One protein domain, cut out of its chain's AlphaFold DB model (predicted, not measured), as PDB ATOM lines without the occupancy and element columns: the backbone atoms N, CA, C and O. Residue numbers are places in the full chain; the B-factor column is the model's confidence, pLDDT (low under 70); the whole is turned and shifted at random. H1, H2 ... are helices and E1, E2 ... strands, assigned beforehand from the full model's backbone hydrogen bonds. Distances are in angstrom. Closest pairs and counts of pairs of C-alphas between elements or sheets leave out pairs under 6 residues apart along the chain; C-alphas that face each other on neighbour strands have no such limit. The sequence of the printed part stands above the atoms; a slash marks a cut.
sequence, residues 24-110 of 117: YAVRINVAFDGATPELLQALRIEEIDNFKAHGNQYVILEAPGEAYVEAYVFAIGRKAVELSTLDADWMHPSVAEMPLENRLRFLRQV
ATOM      1  N   TYR A  24     -19.982  28.229  29.124       96.25
ATOM      2  CA  TYR A  24     -19.230  29.343  28.595       96.25
ATOM      3  C   TYR A  24     -19.899  30.645  29.001       96.25
ATOM      4  O   TYR A  24     -21.122  30.762  28.999       96.25
ATOM      5  N   ALA A  25     -19.088  31.647  29.311       96.31
ATOM      6  CA  ALA A  25     -19.535  33.020  29.414       96.31
ATOM      7  C   ALA A  25     -19.081  33.766  28.168       96.31
ATOM      8  O   ALA A  25     -17.887  33.810  27.861       96.31
ATOM      9  N   VAL A  26     -20.025  34.400  27.483       95.75
ATOM     10  CA  VAL A  26     -19.711  35.334  26.408       95.75
ATOM     11  C   VAL A  26     -20.089  36.746  26.810       95.75
ATOM     12  O   VAL A  26     -21.214  37.023  27.236       95.75
ATOM     13  N   ARG A  27     -19.135  37.662  26.653       95.38
ATOM     14  CA  ARG A  27     -19.381  39.094  26.775       95.38
ATOM     15  C   ARG A  27     -19.812  39.632  25.422       95.38
ATOM     16  O   ARG A  27     -19.061  39.522  24.456       95.38
ATOM     17  N   ILE A  28     -20.996  40.231  25.345       93.44
ATOM     18  CA  ILE A  28     -21.535  40.795  24.101       93.44
ATOM     19  C   ILE A  28     -21.598  42.319  24.155       93.44
ATOM     20  O   ILE A  28     -21.752  42.937  25.208       93.44
ATOM     21  N   ASN A  29     -21.467  42.940  22.988       87.38
ATOM     22  CA  ASN A  29     -21.370  44.393  22.854       87.38
ATOM     23  C   ASN A  29     -22.690  45.155  23.084       87.38
ATOM     24  O   ASN A  29     -22.664  46.362  23.316       87.38
ATOM     25  N   VAL A  30     -23.840  44.487  22.979       85.88
ATOM     26  CA  VAL A  30     -25.172  45.097  23.102       85.88
ATOM     27  C   VAL A  30     -26.081  44.155  23.877       85.88
ATOM     28  O   VAL A  30     -26.013  42.943  23.688       85.88
ATOM     29  N   ALA A  31     -26.960  44.724  24.708       83.31
ATOM     30  CA  ALA A  31     -27.983  43.973  25.424       83.31
ATOM     31  C   ALA A  31     -28.807  43.071  24.485       83.31
ATOM     32  O   ALA A  31     -29.015  43.356  23.294       83.31
ATOM     33  N   PHE A  32     -29.251  41.954  25.040       82.19
ATOM     34  CA  PHE A  32     -29.961  40.915  24.322       82.19
ATOM     35  C   PHE A  32     -30.969  40.263  25.263       82.19
ATOM     36  O   PHE A  32     -30.620  39.970  26.403       82.19
ATOM     37  N   ASP A  33     -32.193  40.059  24.780       81.25
ATOM     38  CA  ASP A  33     -33.329  39.602  25.593       81.25
ATOM     39  C   ASP A  33     -33.537  38.074  25.538       81.25
ATOM     40  O   ASP A  33     -34.545  37.575  26.030       81.25
ATOM     41  N   GLY A  34     -32.586  37.339  24.951       82.69
ATOM     42  CA  GLY A  34     -32.627  35.883  24.795       82.69
ATOM     43  C   GLY A  34     -32.965  35.433  23.372       82.69
ATOM     44  O   GLY A  34     -33.605  36.154  22.597       82.69
ATOM     45  N   ALA A  35     -32.470  34.256  22.991       90.50
ATOM     46  CA  ALA A  35     -32.694  33.662  21.682       90.50
ATOM     47  C   ALA A  35     -34.018  32.909  21.616       90.50
ATOM     48  O   ALA A  35     -34.634  32.556  22.622       90.50
ATOM     49  N   THR A  36     -34.472  32.647  20.390       92.44
ATOM     50  CA  THR A  36     -35.660  31.817  20.210       92.44
ATOM     51  C   THR A  36     -35.335  30.358  20.555       92.44
ATOM     52  O   THR A  36     -34.218  29.899  20.283       92.44
ATOM     53  N   PRO A  37     -36.295  29.593  21.102       93.38
ATOM     54  CA  PRO A  37     -36.082  28.183  21.422       93.38
ATOM     55  C   PRO A  37     -35.618  27.344  20.223       93.38
ATOM     56  O   PRO A  37     -34.832  26.415  20.383       93.38
ATOM     57  N   GLU A  38     -36.070  27.678  19.011       94.75
ATOM     58  CA  GLU A  38     -35.679  26.983  17.783       94.75
ATOM     59  C   GLU A  38     -34.193  27.175  17.469       94.75
ATOM     60  O   GLU A  38     -33.534  26.228  17.040       94.75
ATOM     61  N   LEU A  39     -33.652  28.378  17.703       93.44
ATOM     62  CA  LEU A  39     -32.228  28.649  17.517       93.44
ATOM     63  C   LEU A  39     -31.390  27.875  18.540       93.44
ATOM     64  O   LEU A  39     -30.421  27.215  18.161       93.44
ATOM     65  N   LEU A  40     -31.793  27.918  19.813       94.50
ATOM     66  CA  LEU A  40     -31.140  27.184  20.898       94.50
ATOM     67  C   LEU A  40     -31.106  25.679  20.610       94.50
ATOM     68  O   LEU A  40     -30.048  25.051  20.652       94.50
ATOM     69  N   GLN A  41     -32.236  25.112  20.186       94.75
ATOM     70  CA  GLN A  41     -32.323  23.707  19.802       94.75
ATOM     71  C   GLN A  41     -31.452  23.377  18.582       94.75
ATOM     72  O   GLN A  41     -30.760  22.355  18.585       94.75
ATOM     73  N   ALA A  42     -31.474  24.214  17.540       94.69
ATOM     74  CA  ALA A  42     -30.704  23.983  16.320       94.69
ATOM     75  C   ALA A  42     -29.192  23.955  16.586       94.69
ATOM     76  O   ALA A  42     -28.475  23.160  15.975       94.69
ATOM     77  N   LEU A  43     -28.722  24.786  17.518       93.50
ATOM     78  CA  LEU A  43     -27.317  24.858  17.913       93.50
ATOM     79  C   LEU A  43     -26.954  23.920  19.071       93.50
ATOM     80  O   LEU A  43     -25.774  23.783  19.370       93.50
ATOM     81  N   ARG A  44     -27.932  23.236  19.681       93.88
ATOM     82  CA  ARG A  44     -27.746  22.414  20.893       93.88
ATOM     83  C   ARG A  44     -27.142  23.220  22.045       93.88
ATOM     84  O   ARG A  44     -26.210  22.761  22.695       93.88
ATOM     85  N   ILE A  45     -27.661  24.424  22.243       94.56
ATOM     86  CA  ILE A  45     -27.222  25.361  23.275       94.56
ATOM     87  C   ILE A  45     -28.358  25.578  24.262       94.56
ATOM     88  O   ILE A  45     -29.523  25.627  23.870       94.56
ATOM     89  N   GLU A  46     -28.002  25.757  25.525       95.12
ATOM     90  CA  GLU A  46     -28.911  26.218  26.567       95.12
ATOM     91  C   GLU A  46     -28.447  27.580  27.086       95.12
ATOM     92  O   GLU A  46     -27.279  27.760  27.424       95.12
ATOM     93  N   GLU A  47     -29.355  28.555  27.144       94.00
ATOM     94  CA  GLU A  47     -29.113  29.811  27.856       94.00
ATOM     95  C   GLU A  47     -29.392  29.612  29.344       94.00
ATOM     96  O   GLU A  47     -30.534  29.394  29.744       94.00
ATOM     97  N   ILE A  48     -28.344  29.713  30.158       94.00
ATOM     98  CA  ILE A  48     -28.417  29.513  31.606       94.00
ATOM     99  C   ILE A  48     -28.765  30.824  32.317       94.00
ATOM    100  O   ILE A  48     -29.609  30.855  33.210       94.00
ATOM    101  N   ASP A  49     -28.068  31.906  31.967       93.81
ATOM    102  CA  ASP A  49     -28.175  33.188  32.666       93.81
ATOM    103  C   ASP A  49     -27.780  34.350  31.746       93.81
ATOM    104  O   ASP A  49     -26.981  34.203  30.818       93.81
ATOM    105  N   ASN A  50     -28.325  35.529  32.019       93.00
ATOM    106  CA  ASN A  50     -28.087  36.745  31.257       93.00
ATOM    107  C   ASN A  50     -28.111  37.941  32.213       93.00
ATOM    108  O   ASN A  50     -29.132  38.257  32.827       93.00
ATOM    109  N   PHE A  51     -26.972  38.620  32.343       92.44
ATOM    110  CA  PHE A  51     -26.812  39.680  33.333       92.44
ATOM    111  C   PHE A  51     -25.824  40.761  32.897       92.44
ATOM    112  O   PHE A  51     -24.982  40.581  32.014       92.44
ATOM    113  N   LYS A  52     -25.894  41.903  33.587       92.94
ATOM    114  CA  LYS A  52     -24.937  43.000  33.436       92.94
ATOM    115  C   LYS A  52     -23.986  43.061  34.624       92.94
ATOM    116  O   LYS A  52     -24.438  43.091  35.765       92.94
ATOM    117  N   ALA A  53     -22.689  43.159  34.349       90.94
ATOM    118  CA  ALA A  53     -21.650  43.390  35.352       90.94
ATOM    119  C   ALA A  53     -20.618  44.386  34.813       90.94
ATOM    120  O   ALA A  53     -20.205  44.292  33.659       90.94
ATOM    121  N   HIS A  54     -20.223  45.369  35.628       88.31
ATOM    122  CA  HIS A  54     -19.250  46.408  35.240       88.31
ATOM    123  C   HIS A  54     -19.581  47.128  33.920       88.31
ATOM    124  O   HIS A  54     -18.693  47.468  33.145       88.31
ATOM    125  N   GLY A  55     -20.870  47.323  33.625       86.12
ATOM    126  CA  GLY A  55     -21.335  47.934  32.370       86.12
ATOM    127  C   GLY A  55     -21.284  47.019  31.139       86.12
ATOM    128  O   GLY A  55     -21.709  47.437  30.064       86.12
ATOM    129  N   ASN A  56     -20.825  45.778  31.287       89.00
ATOM    130  CA  ASN A  56     -20.782  44.775  30.231       89.00
ATOM    131  C   ASN A  56     -21.974  43.819  30.318       89.00
ATOM    132  O   ASN A  56     -22.470  43.534  31.410       89.00
ATOM    133  N   GLN A  57     -22.404  43.308  29.167       93.50
ATOM    134  CA  GLN A  57     -23.445  42.293  29.056       93.50
ATOM    135  C   GLN A  57     -22.801  40.910  28.945       93.50
ATOM    136  O   GLN A  57     -22.010  40.685  28.031       93.50
ATOM    137  N   TYR A  58     -23.171  40.000  29.840       94.88
ATOM    138  CA  TYR A  58     -22.738  38.607  29.825       94.88
ATOM    139  C   TYR A  58     -23.925  37.690  29.540       94.88
ATOM    140  O   TYR A  58     -25.052  37.975  29.951       94.88
ATOM    141  N   VAL A  59     -23.649  36.597  28.838       95.88
ATOM    142  CA  VAL A  59     -24.568  35.473  28.649       95.88
ATOM    143  C   VAL A  59     -23.823  34.204  29.036       95.88
ATOM    144  O   VAL A  59     -22.704  33.988  28.567       95.88
ATOM    145  N   ILE A  60     -24.428  33.403  29.909       96.19
ATOM    146  CA  ILE A  60     -23.924  32.090  30.309       96.19
ATOM    147  C   ILE A  60     -24.665  31.040  29.501       96.19
ATOM    148  O   ILE A  60     -25.895  31.025  29.475       96.19
ATOM    149  N   LEU A  61     -23.904  30.189  28.829       96.56
ATOM    150  CA  LEU A  61     -24.403  29.209  27.878       96.56
ATOM    151  C   LEU A  61     -23.861  27.836  28.236       96.56
ATOM    152  O   LEU A  61     -22.665  27.727  28.481       96.56
ATOM    153  N   GLU A  62     -24.693  26.804  28.182       95.88
ATOM    154  CA  GLU A  62     -24.214  25.433  28.009       95.88
ATOM    155  C   GLU A  62     -24.113  25.142  26.511       95.88
ATOM    156  O   GLU A  62     -25.061  25.397  25.763       95.88
ATOM    157  N   ALA A  63     -22.964  24.660  26.046       95.00
ATOM    158  CA  ALA A  63     -22.717  24.422  24.630       95.00
ATOM    159  C   ALA A  63     -21.702  23.289  24.419       95.00
ATOM    160  O   ALA A  63     -20.764  23.170  25.196       95.00
ATOM    161  N   PRO A  64     -21.767  22.521  23.314       92.88
ATOM    162  CA  PRO A  64     -20.810  21.439  23.051       92.88
ATOM    163  C   PRO A  64     -19.354  21.889  22.830       92.88
ATOM    164  O   PRO A  64     -18.472  21.046  22.676       92.88
ATOM    165  N   GLY A  65     -19.107  23.195  22.693       92.38
ATOM    166  CA  GLY A  65     -17.784  23.758  22.447       92.38
ATOM    167  C   GLY A  65     -17.811  25.255  22.133       92.38
ATOM    168  O   GLY A  65     -18.856  25.819  21.806       92.38
ATOM    169  N   GLU A  66     -16.635  25.883  22.145       92.81
ATOM    170  CA  GLU A  66     -16.430  27.322  21.898       92.81
ATOM    171  C   GLU A  66     -17.027  27.784  20.557       92.81
ATOM    172  O   GLU A  66     -17.781  28.754  20.508       92.81
ATOM    173  N   ALA A  67     -16.810  27.021  19.480       92.12
ATOM    174  CA  ALA A  67     -17.344  27.335  18.152       92.12
ATOM    175  C   ALA A  67     -18.887  27.401  18.106       92.12
ATOM    176  O   ALA A  67     -19.459  28.130  17.294       92.12
ATOM    177  N   TYR A  68     -19.583  26.659  18.978       94.38
ATOM    178  CA  TYR A  68     -21.044  26.724  19.080       94.38
ATOM    179  C   TYR A  68     -21.487  28.034  19.734       94.38
ATOM    180  O   TYR A  68     -22.446  28.655  19.273       94.38
ATOM    181  N   VAL A  69     -20.757  28.493  20.753       95.06
ATOM    182  CA  VAL A  69     -20.992  29.790  21.399       95.06
ATOM    183  C   VAL A  69     -20.802  30.929  20.404       95.06
ATOM    184  O   VAL A  69     -21.641  31.824  20.310       95.06
ATOM    185  N   GLU A  70     -19.737  30.881  19.610       92.31
ATOM    186  CA  GLU A  70     -19.475  31.886  18.578       92.31
ATOM    187  C   GLU A  70     -20.564  31.888  17.495       92.31
ATOM    188  O   GLU A  70     -21.086  32.950  17.139       92.31
ATOM    189  N   ALA A  71     -20.978  30.703  17.025       93.50
ATOM    190  CA  ALA A  71     -22.079  30.559  16.076       93.50
ATOM    191  C   ALA A  71     -23.399  31.114  16.632       93.50
ATOM    192  O   ALA A  71     -24.144  31.779  15.910       93.50
ATOM    193  N   TYR A  72     -23.671  30.896  17.919       94.75
ATOM    194  CA  TYR A  72     -24.824  31.462  18.609       94.75
ATOM    195  C   TYR A  72     -24.795  32.987  18.623       94.75
ATOM    196  O   TYR A  72     -25.760  33.618  18.191       94.75
ATOM    197  N   VAL A  73     -23.675  33.590  19.031       94.19
ATOM    198  CA  VAL A  73     -23.523  35.053  19.085       94.19
ATOM    199  C   VAL A  73     -23.713  35.677  17.703       94.19
ATOM    200  O   VAL A  73     -24.381  36.707  17.564       94.19
ATOM    201  N   PHE A  74     -23.167  35.028  16.673       92.12
ATOM    202  CA  PHE A  74     -23.363  35.434  15.288       92.12
ATOM    203  C   PHE A  74     -24.836  35.334  14.867       92.12
ATOM    204  O   PHE A  74     -25.379  36.283  14.300       92.12
ATOM    205  N   ALA A  75     -25.507  34.223  15.183       92.88
ATOM    206  CA  ALA A  75     -26.901  33.983  14.817       92.88
ATOM    207  C   ALA A  75     -27.878  34.978  15.464       92.88
ATOM    208  O   ALA A  75     -28.842  35.395  14.822       92.88
ATOM    209  N   ILE A  76     -27.606  35.432  16.692       92.62
ATOM    210  CA  ILE A  76     -28.402  36.474  17.362       92.62
ATOM    211  C   ILE A  76     -28.051  37.902  16.893       92.62
ATOM    212  O   ILE A  76     -28.549  38.894  17.438       92.62
ATOM    213  N   GLY A  77     -27.171  38.037  15.894       91.06
ATOM    214  CA  GLY A  77     -26.752  39.322  15.337       91.06
ATOM    215  C   GLY A  77     -26.005  40.190  16.350       91.06
ATOM    216  O   GLY A  77     -26.187  41.410  16.375       91.06
ATOM    217  N   ARG A  78     -25.222  39.574  17.240       91.69
ATOM    218  CA  ARG A  78     -24.373  40.264  18.219       91.69
ATOM    219  C   ARG A  78     -22.903  40.034  17.895       91.69
ATOM    220  O   ARG A  78     -22.553  39.262  17.007       91.69
ATOM    221  N   LYS A  79     -22.033  40.766  18.588       91.12
ATOM    222  CA  LYS A  79     -20.588  40.559  18.511       91.12
ATOM    223  C   LYS A  79     -20.075  40.122  19.871       91.12
ATOM    224  O   LYS A  79     -20.356  40.796  20.866       91.12
ATOM    225  N   ALA A  80     -19.330  39.022  19.887       92.62
ATOM    226  CA  ALA A  80     -18.585  38.598  21.057       92.62
ATOM    227  C   ALA A  80     -17.420  39.571  21.239       92.62
ATOM    228  O   ALA A  80     -16.754  39.931  20.274       92.62
ATOM    229  N   VAL A  81     -17.215  40.047  22.457       94.31
ATOM    230  CA  VAL A  81     -16.046  40.849  22.837       94.31
ATOM    231  C   VAL A  81     -15.034  39.968  23.561       94.31
ATOM    232  O   VAL A  81     -13.836  40.213  23.501       94.31
ATOM    233  N   GLU A  82     -15.515  38.940  24.253       94.81
ATOM    234  CA  GLU A  82     -14.697  38.035  25.047       94.81
ATOM    235  C   GLU A  82     -15.435  36.713  25.242       94.81
ATOM    236  O   GLU A  82     -16.654  36.715  25.445       94.81
ATOM    237  N   LEU A  83     -14.686  35.611  25.210       95.88
ATOM    238  CA  LEU A  83     -15.163  34.268  25.511       95.88
ATOM    239  C   LEU A  83     -14.386  33.713  26.706       95.88
ATOM    240  O   LEU A  83     -13.163  33.832  26.784       95.88
ATOM    241  N   SER A  84     -15.106  33.113  27.645       95.88
ATOM    242  CA  SER A  84     -14.534  32.446  28.810       95.88
ATOM    243  C   SER A  84     -15.183  31.086  29.014       95.88
ATOM    244  O   SER A  84     -16.396  30.951  28.882       95.88
ATOM    245  N   THR A  85     -14.389  30.096  29.403       95.38
ATOM    246  CA  THR A  85     -14.891  28.857  30.013       95.38
ATOM    247  C   THR A  85     -15.175  29.079  31.494       95.38
ATOM    248  O   THR A  85     -14.557  29.953  32.114       95.38
ATOM    249  N   LEU A  86     -16.053  28.265  32.074       93.50
ATOM    250  CA  LEU A  86     -16.309  28.264  33.510       93.50
ATOM    251  C   LEU A  86     -15.533  27.136  34.209       93.50
ATOM    252  O   LEU A  86     -15.659  25.962  33.868       93.50
ATOM    253  N   ASP A  87     -14.761  27.485  35.238       90.75
ATOM    254  CA  ASP A  87     -14.049  26.503  36.073       90.75
ATOM    255  C   ASP A  87     -14.957  25.870  37.157       90.75
ATOM    256  O   ASP A  87     -14.533  24.974  37.891       90.75
ATOM    257  N   ALA A  88     -16.212  26.322  37.262       89.56
ATOM    258  CA  ALA A  88     -17.244  25.767  38.133       89.56
ATOM    259  C   ALA A  88     -18.631  25.898  37.487       89.56
ATOM    260  O   ALA A  88     -18.903  26.895  36.823       89.56
ATOM    261  N   ASP A  89     -19.517  24.930  37.731       91.94
ATOM    262  CA  ASP A  89     -20.906  24.975  37.257       91.94
ATOM    263  C   ASP A  89     -21.642  26.198  37.833       91.94
ATOM    264  O   ASP A  89     -21.777  26.350  39.053       91.94
ATOM    265  N   TRP A  90     -22.119  27.068  36.941       94.69
ATOM    266  CA  TRP A  90     -22.799  28.323  37.258       94.69
ATOM    267  C   TRP A  90     -24.066  28.119  38.086       94.69
ATOM    268  O   TRP A  90     -24.411  28.990  38.895       94.69
ATOM    269  N   MET A  91     -24.741  26.984  37.879       93.44
ATOM    270  CA  MET A  91     -26.013  26.630  38.507       93.44
ATOM    271  C   MET A  91     -25.841  25.831  39.795       93.44
ATOM    272  O   MET A  91     -26.805  25.675  40.549       93.44
ATOM    273  N   HIS A  92     -24.628  25.359  40.095       93.31
ATOM    274  CA  HIS A  92     -24.373  24.659  41.345       93.31
ATOM    275  C   HIS A  92     -24.715  25.579  42.533       93.31
ATOM    276  O   HIS A  92     -24.259  26.726  42.546       93.31
ATOM    277  N   PRO A  93     -25.454  25.116  43.566       93.38
ATOM    278  CA  PRO A  93     -25.928  25.982  44.651       93.38
ATOM    279  C   PRO A  93     -24.821  26.809  45.310       93.38
ATOM    280  O   PRO A  93     -24.981  28.003  45.539       93.38
ATOM    281  N   SER A  94     -23.643  26.208  45.521       92.44
ATOM    282  CA  SER A  94     -22.508  26.919  46.117       92.44
ATOM    283  C   SER A  94     -21.977  28.071  45.264       92.44
ATOM    284  O   SER A  94     -21.306  28.926  45.823       92.44
ATOM    285  N   VAL A  95     -22.207  28.070  43.946       93.19
ATOM    286  CA  VAL A  95     -21.838  29.147  43.012       93.19
ATOM    287  C   VAL A  95     -23.012  30.108  42.833       93.19
ATOM    288  O   VAL A  95     -22.824  31.318  42.935       93.19
ATOM    289  N   ALA A  96     -24.222  29.588  42.617       93.12
ATOM    290  CA  ALA A  96     -25.432  30.375  42.389       93.12
ATOM    291  C   ALA A  96     -25.792  31.293  43.571       93.12
ATOM    292  O   ALA A  96     -26.276  32.403  43.363       93.12
ATOM    293  N   GLU A  97     -25.514  30.867  44.806       94.81
ATOM    294  CA  GLU A  97     -25.762  31.660  46.017       94.81
ATOM    295  C   GLU A  97     -24.675  32.716  46.293       94.81
ATOM    296  O   GLU A  97     -24.843  33.573  47.168       94.81
ATOM    297  N   MET A  98     -23.549  32.692  45.569       95.88
ATOM    298  CA  MET A  98     -22.504  33.700  45.742       95.88
ATOM    299  C   MET A  98     -22.926  35.050  45.141       95.88
ATOM    300  O   MET A  98     -23.599  35.096  44.110       95.88
ATOM    301  N   PRO A  99     -22.441  36.179  45.695       95.75
ATOM    302  CA  PRO A  99     -22.522  37.464  45.010       95.75
ATOM    303  C   PRO A  99     -21.927  37.374  43.599       95.75
ATOM    304  O   PRO A  99     -20.871  36.766  43.421       95.75
ATOM    305  N   LEU A 100     -22.560  38.026  42.618       94.44
ATOM    306  CA  LEU A 100     -22.152  37.973  41.207       94.44
ATOM    307  C   LEU A 100     -20.652  38.248  41.006       94.44
ATOM    308  O   LEU A 100     -19.980  37.507  40.301       94.44
ATOM    309  N   GLU A 101     -20.106  39.241  41.707       93.12
ATOM    310  CA  GLU A 101     -18.678  39.594  41.674       93.12
ATOM    311  C   GLU A 101     -17.739  38.442  42.062       93.12
ATOM    312  O   GLU A 101     -16.615  38.341  41.574       93.12
ATOM    313  N   ASN A 102     -18.190  37.554  42.947       94.81
ATOM    314  CA  ASN A 102     -17.434  36.364  43.319       94.81
ATOM    315  C   ASN A 102     -17.604  35.252  42.280       94.81
ATOM    316  O   ASN A 102     -16.638  34.539  42.021       94.81
ATOM    317  N   ARG A 103     -18.782  35.139  41.649       94.56
ATOM    318  CA  ARG A 103     -19.042  34.170  40.568       94.56
ATOM    319  C   ARG A 103     -18.157  34.438  39.350       94.56
ATOM    320  O   ARG A 103     -17.609  33.506  38.774       94.56
ATOM    321  N   LEU A 104     -17.932  35.712  39.013       93.75
ATOM    322  CA  LEU A 104     -17.068  36.113  37.895       93.75
ATOM    323  C   LEU A 104     -15.615  35.625  38.028       93.75
ATOM    324  O   LEU A 104     -14.909  35.535  37.029       93.75
ATOM    325  N   ARG A 105     -15.160  35.265  39.235       93.75
ATOM    326  CA  ARG A 105     -13.813  34.714  39.456       93.75
ATOM    327  C   ARG A 105     -13.633  33.303  38.898       93.75
ATOM    328  O   ARG A 105     -12.497  32.855  38.798       93.75
ATOM    329  N   PHE A 106     -14.726  32.617  38.568       93.81
ATOM    330  CA  PHE A 106     -14.694  31.312  37.907       93.81
ATOM    331  C   PHE A 106     -14.603  31.420  36.381       93.81
ATOM    332  O   PHE A 106     -14.546  30.391  35.711       93.81
ATOM    333  N   LEU A 107     -14.605  32.638  35.828       94.19
ATOM    334  CA  LEU A 107     -14.409  32.846  34.402       94.19
ATOM    335  C   LEU A 107     -12.923  32.771  34.072       94.19
ATOM    336  O   LEU A 107     -12.108  33.532  34.597       94.19
ATOM    337  N   ARG A 108     -12.591  31.868  33.155       94.19
ATOM    338  CA  ARG A 108     -11.257  31.742  32.588       94.19
ATOM    339  C   ARG A 108     -11.335  32.040  31.103       94.19
ATOM    340  O   ARG A 108     -11.930  31.272  30.349       94.19
ATOM    341  N   GLN A 109     -10.730  33.153  30.703       93.69
ATOM    342  CA  GLN A 109     -10.694  33.570  29.307       93.69
ATOM    343  C   GLN A 109     -10.037  32.490  28.439       93.69
ATOM    344  O   GLN A 109      -9.013  31.909  28.815       93.69
ATOM    345  N   VAL A 110     -10.637  32.243  27.281       92.88
ATOM    346  CA  VAL A 110     -10.126  31.340  26.245       92.88
ATOM    347  C   VAL A 110      -9.934  32.097  24.936       92.88
ATOM    348  O   VAL A 110     -10.262  33.285  24.833       92.88
TER     349      VAL A 110
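AT A GLANCE: This is residues 24 to 110 of the 117 residues of an uncharacterized protein of Silicimonas algicola (UniProt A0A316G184). A strongly twisted sheet of five strands stands in the middle, with H2 packed over one face and the shorter H4 on the other. H1 packs on H2, and H3 lies near H4 toward the opposite end of the longest axis. The 87 printed residues include E1, H1, E2, E3, H2, E4, H3, H4 and E5 in chain order; the sheet runs E2, E3, E1, E4, E5, antiparallel throughout. The class is mixed, helices and strands; the whole is compact, with radius of gyration of the C-alphas 12.2 A and spans of 31 by 24 by 23 A.

HOW THE PARTS SIT: E2, residues 46 to 53, and E3, 56 to 62, form a hairpin, with N 48 and O 60 within hydrogen-bond range at 2.9 A. E1, 24 to 28, pairs with E3 through N 26 and O 59, 2.9 A, and with E4, 80 to 86, through N 25 and O 84, 2.8 A. Edge strand E5, 107 to 109, pairs with E4 through N 108 and O 85, 2.9 A. H2, 66 to 75, has a height over the sheet of 9.3 A; its closest C-alphas to E1 are Val 69 and Tyr 24, 7.4 A. H4, 100 to 106, is on the opposite face at 8.5 A: three layers, helices on both faces of a sheet. H1, 37 to 43, touches H2, with closest C-alphas Leu 43 and Tyr 68 at 6.6 A, and only grazes the sheet. E1, H1, E2 and E3, H2, E4 are split strand-helix-strand units, same-way strands with another between, with right-handed crossovers. Every O i to N i+4 pair is within range in H1 and H2; H4 has 1 of 3, and 3 of 4 O i to N i+3 pairs.

IN THESE COORDINATES: E2 is 20.6 A long, E3 19.8 A, E4 16.3 A and H2 14.3 A. E1 begins at C-alpha 24, (-19.230, 29.343, 28.595); E5 ends at C-alpha 109, (-10.694, 33.570, 29.307). H3, residues 93 to 96, is close to H4 but not clearly touching.

THE WHOLE: The C-alphas farthest apart, Gly 77 and Ser 94, are 33.5 A apart. The printed part has no cut, no link is long, and no printed residue is under 70 in pLDDT.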